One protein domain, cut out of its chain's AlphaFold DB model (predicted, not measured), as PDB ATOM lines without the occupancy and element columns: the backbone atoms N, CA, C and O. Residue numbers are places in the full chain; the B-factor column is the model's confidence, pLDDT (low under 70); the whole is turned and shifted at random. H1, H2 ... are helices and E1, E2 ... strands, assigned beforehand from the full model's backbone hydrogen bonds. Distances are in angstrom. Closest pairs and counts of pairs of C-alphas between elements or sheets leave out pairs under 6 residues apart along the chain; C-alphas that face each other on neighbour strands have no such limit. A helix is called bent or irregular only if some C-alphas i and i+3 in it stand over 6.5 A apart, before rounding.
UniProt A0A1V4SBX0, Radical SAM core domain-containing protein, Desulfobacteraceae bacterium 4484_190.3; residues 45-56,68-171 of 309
ATOM      1  N   ILE A  45       0.735  26.576 156.548       90.69
ATOM      2  CA  ILE A  45       1.885  27.303 155.997       90.69
ATOM      3  C   ILE A  45       1.723  27.304 154.471       90.69
ATOM      4  O   ILE A  45       1.793  26.213 153.891       90.69
ATOM      5  N   PRO A  46       1.439  28.446 153.815       90.44
ATOM      6  CA  PRO A  46       1.169  28.466 152.378       90.44
ATOM      7  C   PRO A  46       2.429  28.171 151.568       90.44
ATOM      8  O   PRO A  46       2.388  27.348 150.660       90.44
ATOM      9  N   ASP A  47       3.546  28.778 151.966       93.69
ATOM     10  CA  ASP A  47       4.851  28.595 151.349       93.69
ATOM     11  C   ASP A  47       5.814  27.932 152.338       93.69
ATOM     12  O   ASP A  47       6.194  28.518 153.352       93.69
ATOM     13  N   ILE A  48       6.192  26.686 152.052       94.00
ATOM     14  CA  ILE A  48       7.132  25.946 152.897       94.00
ATOM     15  C   ILE A  48       8.582  26.415 152.710       94.00
ATOM     16  O   ILE A  48       9.399  26.137 153.588       94.00
ATOM     17  N   GLU A  49       8.912  27.161 151.647       92.62
ATOM     18  CA  GLU A  49      10.240  27.765 151.449       92.62
ATOM     19  C   GLU A  49      10.583  28.751 152.565       92.62
ATOM     20  O   GLU A  49      11.710  28.748 153.055       92.62
ATOM     21  N   SER A  50       9.593  29.508 153.049       91.56
ATOM     22  CA  SER A  50       9.757  30.444 154.173       91.56
ATOM     23  C   SER A  50      10.180  29.787 155.500       91.56
ATOM     24  O   SER A  50      10.595  30.478 156.428       91.56
ATOM     25  N   PHE A  51      10.125  28.453 155.585       88.81
ATOM     26  CA  PHE A  51      10.561  27.660 156.735       88.81
ATOM     27  C   PHE A  51      11.574  26.597 156.289       88.81
ATOM     28  O   PHE A  51      11.200  25.424 156.136       88.81
ATOM     29  N   PRO A  52      12.840  26.970 156.030       85.88
ATOM     30  CA  PRO A  52      13.865  26.005 155.661       85.88
ATOM     31  C   PRO A  52      14.144  25.030 156.820       85.88
ATOM     32  O   PRO A  52      13.997  25.399 157.991       85.88
ATOM     33  N   PRO A  53      14.524  23.772 156.527       84.75
ATOM     34  CA  PRO A  53      15.026  22.860 157.547       84.75
ATOM     35  C   PRO A  53      16.247  23.470 158.259       84.75
ATOM     36  O   PRO A  53      17.005  24.218 157.637       84.75
ATOM     37  N   PRO A  54      16.457  23.162 159.550       87.25
ATOM     38  CA  PRO A  54      17.593  23.697 160.284       87.25
ATOM     39  C   PRO A  54      18.907  23.202 159.654       87.25
ATOM     40  O   PRO A  54      19.038  21.999 159.421       87.25
ATOM     41  N   PRO A  55      19.894  24.087 159.425       88.69
ATOM     42  CA  PRO A  55      21.162  23.711 158.799       88.69
ATOM     43  C   PRO A  55      22.053  22.857 159.706       88.69
ATOM     44  O   PRO A  55      22.931  22.150 159.228       88.69
ATOM     45  N   ALA A  56      21.840  22.906 161.021       92.50
ATOM     46  CA  ALA A  56      22.562  22.113 162.010       92.50
ATOM     47  C   ALA A  56      21.549  21.418 162.937       92.50
ATOM     48  O   ALA A  56      21.321  21.879 164.059       92.50
ATOM     49  N   ARG A  68      19.703   9.000 159.955       89.81
ATOM     50  CA  ARG A  68      19.827   9.613 158.624       89.81
ATOM     51  C   ARG A  68      19.341  11.052 158.635       89.81
ATOM     52  O   ARG A  68      18.349  11.374 159.296       89.81
ATOM     53  N   LEU A  69      19.944  11.880 157.792       92.69
ATOM     54  CA  LEU A  69      19.448  13.218 157.520       92.69
ATOM     55  C   LEU A  69      18.150  13.130 156.708       92.69
ATOM     56  O   LEU A  69      18.085  12.444 155.689       92.69
ATOM     57  N   SER A  70      17.100  13.822 157.144       92.75
ATOM     58  CA  SER A  70      15.818  13.869 156.432       92.75
ATOM     59  C   SER A  70      15.509  15.290 155.984       92.75
ATOM     60  O   SER A  70      15.476  16.198 156.809       92.75
ATOM     61  N   ILE A  71      15.243  15.476 154.690       93.81
ATOM     62  CA  ILE A  71      14.911  16.784 154.114       93.81
ATOM     63  C   ILE A  71      13.535  16.713 153.478       93.81
ATOM     64  O   ILE A  71      13.293  15.896 152.593       93.81
ATOM     65  N   GLU A  72      12.629  17.565 153.951       94.44
ATOM     66  CA  GLU A  72      11.277  17.671 153.408       94.44
ATOM     67  C   GLU A  72      11.316  18.256 151.997       94.44
ATOM     68  O   GLU A  72      11.648  19.426 151.839       94.44
ATOM     69  N   ILE A  73      10.947  17.465 150.988       94.94
ATOM     70  CA  ILE A  73      10.853  17.927 149.591       94.94
ATOM     71  C   ILE A  73       9.446  18.424 149.244       94.94
ATOM     72  O   ILE A  73       9.271  19.272 148.372       94.94
ATOM     73  N   SER A  74       8.429  17.903 149.936       94.31
ATOM     74  CA  SER A  74       7.037  18.298 149.758       94.31
ATOM     75  C   SER A  74       6.197  17.990 150.996       94.31
ATOM     76  O   SER A  74       6.451  17.033 151.732       94.31
ATOM     77  N   ARG A  75       5.158  18.802 151.216       94.25
ATOM     78  CA  ARG A  75       4.184  18.653 152.301       94.25
ATOM     79  C   ARG A  75       2.778  18.510 151.743       94.25
ATOM     80  O   ARG A  75       2.239  19.437 151.142       94.25
ATOM     81  N   GLY A  76       2.160  17.367 152.019       93.25
ATOM     82  CA  GLY A  76       0.852  16.995 151.482       93.25
ATOM     83  C   GLY A  76       0.942  15.834 150.498       93.25
ATOM     84  O   GLY A  76       2.020  15.337 150.188       93.25
ATOM     85  N   CYS A  77      -0.219  15.361 150.052       91.31
ATOM     86  CA  CYS A  77      -0.340  14.320 149.039       91.31
ATOM     87  C   CYS A  77      -1.473  14.696 148.076       91.31
ATOM     88  O   CYS A  77      -2.563  15.075 148.521       91.31
ATOM     89  N   THR A  78      -1.232  14.585 146.768       89.12
ATOM     90  CA  THR A  78      -2.245  14.834 145.725       89.12
ATOM     91  C   THR A  78      -3.278  13.708 145.675       89.12
ATOM     92  O   THR A  78      -4.400  13.889 145.206       89.12
ATOM     93  N   ARG A  79      -2.932  12.532 146.214       89.31
ATOM     94  CA  ARG A  79      -3.789  11.345 146.227       89.31
ATOM     95  C   ARG A  79      -4.895  11.473 147.274       89.31
ATOM     96  O   ARG A  79      -4.749  12.170 148.275       89.31
ATOM     97  N   GLY A  80      -6.019  10.795 147.043       91.81
ATOM     98  CA  GLY A  80      -7.232  10.879 147.868       91.81
ATOM     99  C   GLY A  80      -7.623   9.580 148.552       91.81
ATOM    100  O   GLY A  80      -8.816   9.296 148.637       91.81
ATOM    101  N   CYS A  81      -6.643   8.788 148.996       95.19
ATOM    102  CA  CYS A  81      -6.892   7.512 149.664       95.19
ATOM    103  C   CYS A  81      -7.817   7.720 150.879       95.19
ATOM    104  O   CYS A  81      -7.465   8.449 151.805       95.19
ATOM    105  N   ARG A  82      -8.989   7.076 150.891       96.88
ATOM    106  CA  ARG A  82     -10.084   7.343 151.850       96.88
ATOM    107  C   ARG A  82      -9.781   6.951 153.298       96.88
ATOM    108  O   ARG A  82     -10.485   7.387 154.197       96.88
ATOM    109  N   PHE A  83      -8.739   6.156 153.514       95.62
ATOM    110  CA  PHE A  83      -8.245   5.755 154.835       95.62
ATOM    111  C   PHE A  83      -7.086   6.632 155.338       95.62
ATOM    112  O   PHE A  83      -6.709   6.555 156.503       95.62
ATOM    113  N   CYS A  84      -6.461   7.427 154.462       95.12
ATOM    114  CA  CYS A  84      -5.191   8.074 154.767       95.12
ATOM    115  C   CYS A  84      -5.416   9.435 155.432       95.12
ATOM    116  O   CYS A  84      -5.681  10.434 154.760       95.12
ATOM    117  N   GLN A  85      -5.243   9.485 156.754       95.12
ATOM    118  CA  GLN A  85      -5.336  10.733 157.513       95.12
ATOM    119  C   GLN A  85      -4.320  11.762 157.035       95.12
ATOM    120  O   GLN A  85      -4.704  12.888 156.742       95.12
ATOM    121  N   ALA A  86      -3.052  11.365 156.881       93.00
ATOM    122  CA  ALA A  86      -1.988  12.241 156.400       93.00
ATOM    123  C   ALA A  86      -2.357  12.897 155.057       93.00
ATOM    124  O   ALA A  86      -2.221  14.108 154.891       93.00
ATOM    125  N   GLY A  87      -2.915  12.120 154.124       92.19
ATOM    126  CA  GLY A  87      -3.390  12.634 152.842       92.19
ATOM    127  C   GLY A  87      -4.470  13.708 152.984       92.19
ATOM    128  O   GLY A  87      -4.472  14.657 152.208       92.19
ATOM    129  N   MET A  88      -5.350  13.609 153.983       92.69
ATOM    130  CA  MET A  88      -6.413  14.590 154.209       92.69
ATOM    131  C   MET A  88      -5.927  15.809 155.010       92.69
ATOM    132  O   MET A  88      -6.144  16.951 154.602       92.69
ATOM    133  N   ILE A  89      -5.213  15.588 156.119       92.69
ATOM    134  CA  ILE A  89      -4.799  16.654 157.041       92.69
ATOM    135  C   ILE A  89      -3.599  17.453 156.544       92.69
ATOM    136  O   ILE A  89      -3.392  18.554 157.034       92.69
ATOM    137  N   TYR A  90      -2.806  16.974 155.583       92.94
ATOM    138  CA  TYR A  90      -1.666  17.743 155.065       92.94
ATOM    139  C   TYR A  90      -1.966  18.521 153.784       92.94
ATOM    140  O   TYR A  90      -1.098  19.252 153.323       92.94
ATOM    141  N   ARG A  91      -3.179  18.443 153.225       92.19
ATOM    142  CA  ARG A  91      -3.559  19.254 152.054       92.19
ATOM    143  C   ARG A  91      -3.599  20.764 152.361       92.19
ATOM    144  O   ARG A  91      -3.927  21.129 153.498       92.19
ATOM    145  N   PRO A  92      -3.313  21.632 151.370       93.94
ATOM    146  CA  PRO A  92      -2.907  21.316 149.991       93.94
ATOM    147  C   PRO A  92      -1.445  20.840 149.885       93.94
ATOM    148  O   PRO A  92      -0.682  20.935 150.850       93.94
ATOM    149  N   VAL A  93      -1.072  20.301 148.719       94.75
ATOM    150  CA  VAL A  93       0.325  19.942 148.423       94.75
ATOM    151  C   VAL A  93       1.140  21.205 148.198       94.75
ATOM    152  O   VAL A  93       0.698  22.099 147.484       94.75
ATOM    153  N   ARG A  94       2.311  21.267 148.827       95.31
ATOM    154  CA  ARG A  94       3.334  22.298 148.625       95.31
ATOM    155  C   ARG A  94       4.669  21.611 148.428       95.31
ATOM    156  O   ARG A  94       4.941  20.614 149.095       95.31
ATOM    157  N   GLU A  95       5.481  22.144 147.540       95.38
ATOM    158  CA  GLU A  95       6.760  21.570 147.143       95.38
ATOM    159  C   GLU A  95       7.873  22.571 147.401       95.38
ATOM    160  O   GLU A  95       7.638  23.778 147.348       95.38
ATOM    161  N   ARG A  96       9.068  22.064 147.697       95.81
ATOM    162  CA  ARG A  96      10.264  22.895 147.765       95.81
ATOM    163  C   ARG A  96      10.937  23.007 146.413       95.81
ATOM    164  O   ARG A  96      10.873  22.076 145.610       95.81
ATOM    165  N   HIS A  97      11.647  24.102 146.189       95.69
ATOM    166  CA  HIS A  97      12.496  24.252 145.018       95.69
ATOM    167  C   HIS A  97      13.714  23.308 145.111       95.69
ATOM    168  O   HIS A  97      14.334  23.231 146.181       95.69
ATOM    169  N   PRO A  98      14.110  22.617 144.021       96.00
ATOM    170  CA  PRO A  98      15.278  21.730 144.014       96.00
ATOM    171  C   PRO A  98      16.555  22.384 144.550       96.00
ATOM    172  O   PRO A  98      17.258  21.785 145.360       96.00
ATOM    173  N   ASP A  99      16.814  23.642 144.184       95.25
ATOM    174  CA  ASP A  99      18.005  24.373 144.644       95.25
ATOM    175  C   ASP A  99      18.008  24.619 146.155       95.25
ATOM    176  O   ASP A  99      19.059  24.579 146.797       95.25
ATOM    177  N   THR A 100      16.840  24.862 146.756       94.75
ATOM    178  CA  THR A 100      16.732  24.984 148.213       94.75
ATOM    179  C   THR A 100      17.004  23.638 148.876       94.75
ATOM    180  O   THR A 100      17.725  23.581 149.870       94.75
ATOM    181  N   ILE A 101      16.497  22.538 148.313       96.12
ATOM    182  CA  ILE A 101      16.762  21.184 148.820       96.12
ATOM    183  C   ILE A 101      18.264  20.867 148.754       96.12
ATOM    184  O   ILE A 101      18.821  20.417 149.751       96.12
ATOM    185  N   LEU A 102      18.920  21.137 147.620       95.56
ATOM    186  CA  LEU A 102      20.352  20.887 147.418       95.56
ATOM    187  C   LEU A 102      21.218  21.666 148.410       95.56
ATOM    188  O   LEU A 102      22.064  21.069 149.072       95.56
ATOM    189  N   ARG A 103      20.979  22.976 148.552       95.12
ATOM    190  CA  ARG A 103      21.731  23.824 149.493       95.12
ATOM    191  C   ARG A 103      21.570  23.353 150.935       95.12
ATOM    192  O   ARG A 103      22.562  23.189 151.636       95.12
ATOM    193  N   ASN A 104      20.334  23.074 151.352       94.88
ATOM    194  CA  ASN A 104      20.059  22.594 152.705       94.88
ATOM    195  C   ASN A 104      20.674  21.211 152.963       94.88
ATOM    196  O   ASN A 104      21.132  20.947 154.070       94.88
ATOM    197  N   ALA A 105      20.697  20.332 151.954       95.25
ATOM    198  CA  ALA A 105      21.358  19.035 152.053       95.25
ATOM    199  C   ALA A 105      22.861  19.183 152.242       95.25
ATOM    200  O   ALA A 105      23.421  18.559 153.135       95.25
ATOM    201  N   GLU A 106      23.497  20.031 151.441       94.75
ATOM    202  CA  GLU A 106      24.934  20.278 151.511       94.75
ATOM    203  C   GLU A 106      25.349  20.817 152.882       94.75
ATOM    204  O   GLU A 106      26.261  20.284 153.516       94.75
ATOM    205  N   GLU A 107      24.632  21.825 153.377       95.25
ATOM    206  CA  GLU A 107      24.916  22.433 154.674       95.25
ATOM    207  C   GLU A 107      24.672  21.457 155.834       95.25
ATOM    208  O   GLU A 107      25.539  21.281 156.694       95.25
ATOM    209  N   ALA A 108      23.534  20.758 155.836       95.44
ATOM    210  CA  ALA A 108      23.199  19.836 156.913       95.44
ATOM    211  C   ALA A 108      24.074  18.578 156.922       95.44
ATOM    212  O   ALA A 108      24.462  18.131 158.000       95.44
ATOM    213  N   LEU A 109      24.449  18.019 155.767       94.69
ATOM    214  CA  LEU A 109      25.396  16.896 155.708       94.69
ATOM    215  C   LEU A 109      26.758  17.304 156.275       94.69
ATOM    216  O   LEU A 109      27.306  16.590 157.114       94.69
ATOM    217  N   LYS A 110      27.261  18.490 155.907       94.19
ATOM    218  CA  LYS A 110      28.524  19.028 156.431       94.19
ATOM    219  C   LYS A 110      28.494  19.219 157.951       94.19
ATOM    220  O   LYS A 110      29.477  18.914 158.618       94.19
ATOM    221  N   ASN A 111      27.384  19.719 158.492       94.81
ATOM    222  CA  ASN A 111      27.257  20.013 159.922       94.81
ATOM    223  C   ASN A 111      26.990  18.773 160.787       94.81
ATOM    224  O   ASN A 111      27.272  18.797 161.983       94.81
ATOM    225  N   THR A 112      26.430  17.707 160.209       93.19
ATOM    226  CA  THR A 112      26.012  16.508 160.958       93.19
ATOM    227  C   THR A 112      26.934  15.312 160.777       93.19
ATOM    228  O   THR A 112      26.979  14.449 161.650       93.19
ATOM    229  N   GLY A 113      27.648  15.229 159.650       91.38
ATOM    230  CA  GLY A 113      28.438  14.054 159.289       91.38
ATOM    231  C   GLY A 113      27.601  12.829 158.904       91.38
ATOM    232  O   GLY A 113      28.141  11.729 158.845       91.38
ATOM    233  N   HIS A 114      26.293  12.981 158.656       91.50
ATOM    234  CA  HIS A 114      25.463  11.870 158.190       91.50
ATOM    235  C   HIS A 114      25.898  11.385 156.800       91.50
ATOM    236  O   HIS A 114      26.113  12.176 155.887       91.50
ATOM    237  N   GLU A 115      25.925  10.065 156.618       90.44
ATOM    238  CA  GLU A 115      26.217   9.411 155.333       90.44
ATOM    239  C   GLU A 115      24.944   8.907 154.625       90.44
ATOM    240  O   GLU A 115      25.017   8.320 153.552       90.44
ATOM    241  N   ASP A 116      23.762   9.130 155.205       90.50
ATOM    242  CA  ASP A 116      22.469   8.743 154.637       90.50
ATOM    243  C   ASP A 116      21.531   9.964 154.575       90.50
ATOM    244  O   ASP A 116      21.229  10.586 155.595       90.50
ATOM    245  N   LEU A 117      21.026  10.276 153.377       92.12
ATOM    246  CA  LEU A 117      20.039  11.323 153.101       92.12
ATOM    247  C   LEU A 117      18.694  10.702 152.691       92.12
ATOM    248  O   LEU A 117      18.620   9.817 151.839       92.12
ATOM    249  N   SER A 118      17.593  11.178 153.269       91.44
ATOM    250  CA  SER A 118      16.228  10.737 152.965       91.44
ATOM    251  C   SER A 118      15.357  11.899 152.515       91.44
ATOM    252  O   SER A 118      15.207  12.889 153.233       91.44
ATOM    253  N   LEU A 119      14.712  11.744 151.358       92.25
ATOM    254  CA  LEU A 119      13.770  12.735 150.836       92.25
ATOM    255  C   LEU A 119      12.398  12.564 151.496       92.25
ATOM    256  O   LEU A 119      11.603  11.702 151.125       92.25
ATOM    257  N   LEU A 120      12.121  13.368 152.517       92.06
ATOM    258  CA  LEU A 120      10.896  13.298 153.304       92.06
ATOM    259  C   LEU A 120       9.709  13.872 152.513       92.06
ATOM    260  O   LEU A 120       9.694  15.040 152.133       92.06
ATOM    261  N   SER A 121       8.699  13.036 152.281       91.62
ATOM    262  CA  SER A 121       7.411  13.408 151.686       91.62
ATOM    263  C   SER A 121       6.383  12.292 151.907       91.62
ATOM    264  O   SER A 121       6.736  11.166 152.273       91.62
ATOM    265  N   LEU A 122       5.099  12.580 151.673       90.19
ATOM    266  CA  LEU A 122       4.050  11.549 151.699       90.19
ATOM    267  C   LEU A 122       4.004  10.711 150.414       90.19
ATOM    268  O   LEU A 122       3.517   9.583 150.442       90.19
ATOM    269  N   SER A 123       4.482  11.262 149.298       86.94
ATOM    270  CA  SER A 123       4.571  10.586 148.005       86.94
ATOM    271  C   SER A 123       5.736  11.184 147.225       86.94
ATOM    272  O   SER A 123       5.589  12.207 146.561       86.94
ATOM    273  N   CYS A 124       6.915  10.575 147.356       87.38
ATOM    274  CA  CYS A 124       8.141  11.115 146.772       87.38
ATOM    275  C   CYS A 124       8.059  11.138 145.242       87.38
ATOM    276  O   CYS A 124       8.408  12.141 144.632       87.38
ATOM    277  N   GLY A 125       7.500  10.081 144.643       84.88
ATOM    278  CA  GLY A 125       7.320   9.972 143.192       84.88
ATOM    279  C   GLY A 125       6.341  10.980 142.582       84.88
ATOM    280  O   GLY A 125       6.364  11.162 141.373       84.88
ATOM    281  N   ASP A 126       5.521  11.654 143.397       87.06
ATOM    282  CA  ASP A 126       4.626  12.718 142.926       87.06
ATOM    283  C   ASP A 126       5.301  14.106 142.935       87.06
ATOM    284  O   ASP A 126       4.661  15.078 142.543       87.06
ATOM    285  N   TYR A 127       6.557  14.217 143.390       91.69
ATOM    286  CA  TYR A 127       7.293  15.484 143.390       91.69
ATOM    287  C   TYR A 127       7.708  15.875 141.967       91.69
ATOM    288  O   TYR A 127       8.429  15.127 141.299       91.69
ATOM    289  N   GLN A 128       7.289  17.061 141.515       91.69
ATOM    290  CA  GLN A 128       7.408  17.481 140.109       91.69
ATOM    291  C   GLN A 128       8.839  17.411 139.565       91.69
ATOM    292  O   GLN A 128       9.062  16.986 138.433       91.69
ATOM    293  N   CYS A 129       9.823  17.792 140.378       92.75
ATOM    294  CA  CYS A 129      11.224  17.861 139.970       92.75
ATOM    295  C   CYS A 129      12.061  16.688 140.500       92.75
ATOM    296  O   CYS A 129      13.271  16.839 140.674       92.75
ATOM    297  N   LEU A 130      11.459  15.522 140.783       90.94
ATOM    298  CA  LEU A 130      12.179  14.436 141.460       90.94
ATOM    299  C   LEU A 130      13.365  13.909 140.648       90.94
ATOM    300  O   LEU A 130      14.421  13.692 141.234       90.94
ATOM    301  N   LEU A 131      13.222  13.714 139.333       89.25
ATOM    302  CA  LEU A 131      14.314  13.175 138.513       89.25
ATOM    303  C   LEU A 131      15.506  14.152 138.437       89.25
ATOM    304  O   LEU A 131      16.608  13.729 138.794       89.25
ATOM    305  N   PRO A 132      15.317  15.444 138.079       92.75
ATOM    306  CA  PRO A 132      16.398  16.430 138.133       92.75
ATOM    307  C   PRO A 132      17.032  16.563 139.520       92.75
ATOM    308  O   PRO A 132      18.255  16.610 139.639       92.75
ATOM    309  N   LEU A 133      16.217  16.579 140.581       93.75
ATOM    310  CA  LEU A 133      16.710  16.667 141.955       93.75
ATOM    311  C   LEU A 133      17.569  15.452 142.319       93.75
ATOM    312  O   LEU A 133      18.650  15.610 142.878       93.75
ATOM    313  N   LEU A 134      17.102  14.242 142.005       91.44
ATOM    314  CA  LEU A 134      17.835  13.013 142.284       91.44
ATOM    315  C   LEU A 134      19.170  12.993 141.539       91.44
ATOM    316  O   LEU A 134      20.184  12.665 142.146       91.44
ATOM    317  N   GLN A 135      19.182  13.375 140.261       91.94
ATOM    318  CA  GLN A 135      20.413  13.480 139.482       91.94
ATOM    319  C   GLN A 135      21.394  14.464 140.131       91.94
ATOM    320  O   GLN A 135      22.526  14.086 140.417       91.94
ATOM    321  N   ALA A 136      20.944  15.680 140.453       94.38
ATOM    322  CA  ALA A 136      21.788  16.696 141.075       94.38
ATOM    323  C   ALA A 136      22.341  16.255 142.443       94.38
ATOM    324  O   ALA A 136      23.519  16.455 142.727       94.38
ATOM    325  N   LEU A 137      21.520  15.608 143.277       93.50
ATOM    326  CA  LEU A 137      21.956  15.055 144.563       93.50
ATOM    327  C   LEU A 137      23.013  13.960 144.380       93.50
ATOM    328  O   LEU A 137      24.024  13.945 145.081       93.50
ATOM    329  N   MET A 138      22.790  13.044 143.438       90.56
ATOM    330  CA  MET A 138      23.719  11.952 143.164       90.56
ATOM    331  C   MET A 138      25.043  12.458 142.570       90.56
ATOM    332  O   MET A 138      26.094  11.924 142.915       90.56
ATOM    333  N   ASP A 139      25.008  13.471 141.703       92.44
ATOM    334  CA  ASP A 139      26.201  14.095 141.115       92.44
ATOM    335  C   ASP A 139      26.995  14.887 142.164       92.44
ATOM    336  O   ASP A 139      28.221  14.889 142.149       92.44
ATOM    337  N   ARG A 140      26.305  15.520 143.120       91.94
ATOM    338  CA  ARG A 140      26.925  16.306 144.195       91.94
ATOM    339  C   ARG A 140      27.558  15.445 145.289       91.94
ATOM    340  O   ARG A 140      28.627  15.787 145.794       91.94
ATOM    341  N   PHE A 141      26.880  14.370 145.692       90.94
ATOM    342  CA  PHE A 141      27.224  13.620 146.906       90.94
ATOM    343  C   PHE A 141      27.655  12.167 146.663       90.94
ATOM    344  O   PHE A 141      28.118  11.513 147.598       90.94
ATOM    345  N   GLY A 142      27.548  11.654 145.432       83.31
ATOM    346  CA  GLY A 142      27.898  10.267 145.107       83.31
ATOM    347  C   GLY A 142      29.346   9.907 145.455       83.31
ATOM    348  O   GLY A 142      29.588   8.869 146.073       83.31
ATOM    349  N   ASP A 143      30.295  10.798 145.157       86.44
ATOM    350  CA  ASP A 143      31.722  10.595 145.457       86.44
ATOM    351  C   ASP A 143      32.037  10.685 146.959       86.44
ATOM    352  O   ASP A 143      33.020  10.118 147.435       86.44
ATOM    353  N   GLN A 144      31.160  11.335 147.728       86.00
ATOM    354  CA  GLN A 144      31.262  11.465 149.186       86.00
ATOM    355  C   GLN A 144      30.669  10.255 149.923       86.00
ATOM    356  O   GLN A 144      30.583  10.262 151.147       86.00
ATOM    357  N   ARG A 145      30.255   9.209 149.190       84.69
ATOM    358  CA  ARG A 145      29.613   7.990 149.717       84.69
ATOM    359  C   ARG A 145      28.315   8.244 150.489       84.69
ATOM    360  O   ARG A 145      27.866   7.361 151.219       84.69
ATOM    361  N   VAL A 146      27.671   9.391 150.275       88.44
ATOM    362  CA  VAL A 146      26.352   9.666 150.849       88.44
ATOM    363  C   VAL A 146      25.306   8.844 150.100       88.44
ATOM    364  O   VAL A 146      25.146   8.944 148.882       88.44
ATOM    365  N   SER A 147      24.570   8.021 150.833       87.81
ATOM    366  CA  SER A 147      23.499   7.185 150.314       87.81
ATOM    367  C   SER A 147      22.178   7.954 150.328       87.81
ATOM    368  O   SER A 147      21.743   8.481 151.348       87.81
ATOM    369  N   ILE A 148      21.526   8.028 149.168       87.81
ATOM    370  CA  ILE A 148      20.237   8.708 149.012       87.81
ATOM    371  C   ILE A 148      19.116   7.674 149.038       87.81
ATOM    372  O   ILE A 148      19.150   6.662 148.335       87.81
ATOM    373  N   SER A 149      18.096   7.936 149.851       83.44
ATOM    374  CA  SER A 149      16.930   7.078 150.019       83.44
ATOM    375  C   SER A 149      15.640   7.798 149.631       83.44
ATOM    376  O   SER A 149      15.394   8.945 150.006       83.44
ATOM    377  N   LEU A 150      14.806   7.084 148.872       80.94
ATOM    378  CA  LEU A 150      13.504   7.541 148.386       80.94
ATOM    379  C   LEU A 150      12.398   6.801 149.153       80.94
ATOM    380  O   LEU A 150      11.990   5.706 148.745       80.94
ATOM    381  N   PRO A 151      11.940   7.314 150.308       72.00
ATOM    382  CA  PRO A 151      10.815   6.714 151.012       72.00
ATOM    383  C   PRO A 151       9.521   6.897 150.209       72.00
ATOM    384  O   PRO A 151       9.365   7.852 149.451       72.00
ATOM    385  N   SER A 152       8.564   5.983 150.403       66.19
ATOM    386  CA  SER A 152       7.211   6.099 149.829       66.19
ATOM    387  C   SER A 152       7.199   6.269 148.303       66.19
ATOM    388  O   SER A 152       6.388   7.018 147.753       66.19
ATOM    389  N   LEU A 153       8.123   5.589 147.616       70.69
ATOM    390  CA  LEU A 153       8.273   5.682 146.173       70.69
ATOM    391  C   LEU A 153       7.136   4.934 145.473       70.69
ATOM    392  O   LEU A 153       7.152   3.713 145.335       70.69
ATOM    393  N   ARG A 154       6.133   5.691 145.043       67.75
ATOM    394  CA  ARG A 154       5.131   5.246 144.086       67.75
ATOM    395  C   ARG A 154       5.534   5.807 142.733       67.75
ATOM    396  O   ARG A 154       5.468   7.013 142.542       67.75
ATOM    397  N   ILE A 155       5.971   4.942 141.833       62.31
ATOM    398  CA  ILE A 155       6.283   5.336 140.466       62.31
ATOM    399  C   ILE A 155       5.244   4.669 139.580       62.31
ATOM    400  O   ILE A 155       5.193   3.446 139.512       62.31
ATOM    401  N   ASP A 156       4.394   5.485 138.961       55.06
ATOM    402  CA  ASP A 156       3.377   4.997 138.028       55.06
ATOM    403  C   ASP A 156       4.028   4.589 136.673       55.06
ATOM    404  O   ASP A 156       3.451   3.801 135.934       55.06
ATOM    405  N   SER A 157       5.258   5.043 136.361       51.66
ATOM    406  CA  SER A 157       6.083   4.508 135.258       51.66
ATOM    407  C   SER A 157       7.595   4.705 135.480       51.66
ATOM    408  O   SER A 157       8.062   5.811 135.748       51.66
ATOM    409  N   LEU A 158       8.372   3.619 135.407       63.44
ATOM    410  CA  LEU A 158       9.839   3.644 135.491       63.44
ATOM    411  C   LEU A 158      10.439   3.804 134.085       63.44
ATOM    412  O   LEU A 158      10.752   2.814 133.427       63.44
ATOM    413  N   ASP A 159      10.594   5.044 133.617       66.62
ATOM    414  CA  ASP A 159      11.354   5.347 132.391       66.62
ATOM    415  C   ASP A 159      12.837   4.903 132.533       66.62
ATOM    416  O   ASP A 159      13.388   4.937 133.641       66.62
ATOM    417  N   PRO A 160      13.524   4.486 131.452       70.06
ATOM    418  CA  PRO A 160      14.976   4.284 131.434       70.06
ATOM    419  C   PRO A 160      15.824   5.323 132.198       70.06
ATOM    420  O   PRO A 160      16.714   4.926 132.955       70.06
ATOM    421  N   ALA A 161      15.537   6.622 132.082       75.00
ATOM    422  CA  ALA A 161      16.282   7.678 132.775       75.00
ATOM    423  C   ALA A 161      16.154   7.571 134.306       75.00
ATOM    424  O   ALA A 161      17.128   7.739 135.045       75.00
ATOM    425  N   TRP A 162      14.964   7.202 134.796       78.31
ATOM    426  CA  TRP A 162      14.747   6.892 136.209       78.31
ATOM    427  C   TRP A 162      15.600   5.721 136.658       78.31
ATOM    428  O   TRP A 162      16.216   5.774 137.723       78.31
ATOM    429  N   MET A 163      15.647   4.673 135.839       72.25
ATOM    430  CA  MET A 163      16.362   3.437 136.135       72.25
ATOM    431  C   MET A 163      17.870   3.655 136.265       72.25
ATOM    432  O   MET A 163      18.503   3.002 137.096       72.25
ATOM    433  N   GLU A 164      18.455   4.570 135.494       78.88
ATOM    434  CA  GLU A 164      19.867   4.941 135.623       78.88
ATOM    435  C   GLU A 164      20.172   5.592 136.970       78.88
ATOM    436  O   GLU A 164      21.074   5.140 137.678       78.88
ATOM    437  N   GLN A 165      19.377   6.582 137.383       80.94
ATOM    438  CA  GLN A 165      19.581   7.252 138.672       80.94
ATOM    439  C   GLN A 165      19.322   6.305 139.846       80.94
ATOM    440  O   GLN A 165      20.085   6.244 140.810       80.94
ATOM    441  N   ILE A 166      18.296   5.471 139.717       73.25
ATOM    442  CA  ILE A 166      17.952   4.427 140.676       73.25
ATOM    443  C   ILE A 166      19.095   3.417 140.886       73.25
ATOM    444  O   ILE A 166      19.279   2.899 141.990       73.25
ATOM    445  N   LYS A 167      19.884   3.095 139.855       74.81
ATOM    446  CA  LYS A 167      21.021   2.173 140.017       74.81
ATOM    447  C   LYS A 167      22.107   2.747 140.925       74.81
ATOM    448  O   LYS A 167      22.835   1.955 141.519       74.81
ATOM    449  N   ARG A 168      22.193   4.077 141.033       79.81
ATOM    450  CA  ARG A 168      23.178   4.784 141.856       79.81
ATOM    451  C   ARG A 168      22.768   4.852 143.332       79.81
ATOM    452  O   ARG A 168      23.639   4.990 144.184       79.81
ATOM    453  N   VAL A 169      21.477   4.701 143.656       74.75
ATOM    454  CA  VAL A 169      21.010   4.671 145.052       74.75
ATOM    455  C   VAL A 169      21.211   3.302 145.710       74.75
ATOM    456  O   VAL A 169      21.182   2.246 145.068       74.75
ATOM    457  N   ARG A 170      21.367   3.292 147.038       70.69
ATOM    458  CA  ARG A 170      21.542   2.056 147.809       70.69
ATOM    459  C   ARG A 170      20.249   1.229 147.835       70.69
ATOM    460  O   ARG A 170      19.232   1.614 148.408       70.69
ATOM    461  N   LYS A 171      20.307   0.014 147.284       72.69
ATOM    462  CA  LYS A 171      19.157  -0.903 147.163       72.69
ATOM    463  C   LYS A 171      18.919  -1.705 148.451       72.69
ATOM    464  O   LYS A 171      19.359  -2.847 148.570       72.69
TER     465      LYS A 171
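AT A GLANCE: This is residues 45 to 56 and 68 to 171 of the 309 residues of the protein "Radical SAM core domain-containing protein" of Desulfobacteraceae bacterium 4484_190.3 (UniProt A0A1V4SBX0). A small parallel sheet of three strands has two helices, H2 and H3, side by side over one face, making two layers, and H4 continues the row of helices beyond H3. H1 and its loops form an arm past the strands' ends, and residues 45 to 56 make a strip on the E1 side. The 116 printed residues run E1 H1 H2 E2 H3 E3 H4, with sheet order E1 E2 E3. The class is mixed, helices and strands, with under half of the residues, 56, in named elements. The whole is compact, radius of gyration of the C-alphas 14.2 A, spanning 42 by 34 by 20 A.

HOW THE PARTS SIT: E1, residues 69 to 72, is parallel to E2, residues 116 to 120, at 20 degrees, with N 71 and O 118 at 3.0 A. E2 is parallel to E3, residues 147 to 149, at 22 degrees, with N 117 and O 147 at 2.8 A. H1, residues 85 to 89, is not on the sheet. H2, residues 98 to 112, lies over E1 at a height over the sheet of 8.9 A; their closest C-alphas, of Ile 71 and Ile 101, are 7.1 A apart. E1, H1 H2, E2 and E2, H3, E3 are strand-helix-strand units, parallel neighbour strands with helices between; the second, through H3, residues 130 to 144, has a right-handed crossover. H3 touches H2 at a shallow tilt of 29 degrees, the same way, closest at the C-alphas of Pro 98 and Leu 133, 5.7 A. H4, residues 160 to 168, touches H3, closest at the C-alphas of Gln 135 and Gln 165, 6.3 A. Every O i to N i+4 pair is within hydrogen-bond range in H1 and H2, but 9 of 11 in H3 and 4 of 5 in H4.

IN THESE COORDINATES: E1 begins at C-alpha 69 (19.448, 13.218, 157.520). H2 measures 20.7 A, E2 12.5 A and H3 20.8 A. H3 is irregular: C-alphas 140 and 143 are 7.6 A apart. H4, 13.3 A, ends at C-alpha 168 (23.178, 4.784, 141.856).

THE WHOLE: The C-alphas farthest apart, of Arg 82 and Asp 143, are 42.4 A apart. Residues 57 to 67 are not printed; C-alphas 56 and 68 are 13.2 A apart across the cut. E1 to H1 is a long link. The model's pLDDT is under 70 at residue 152 and residues 154 to 159.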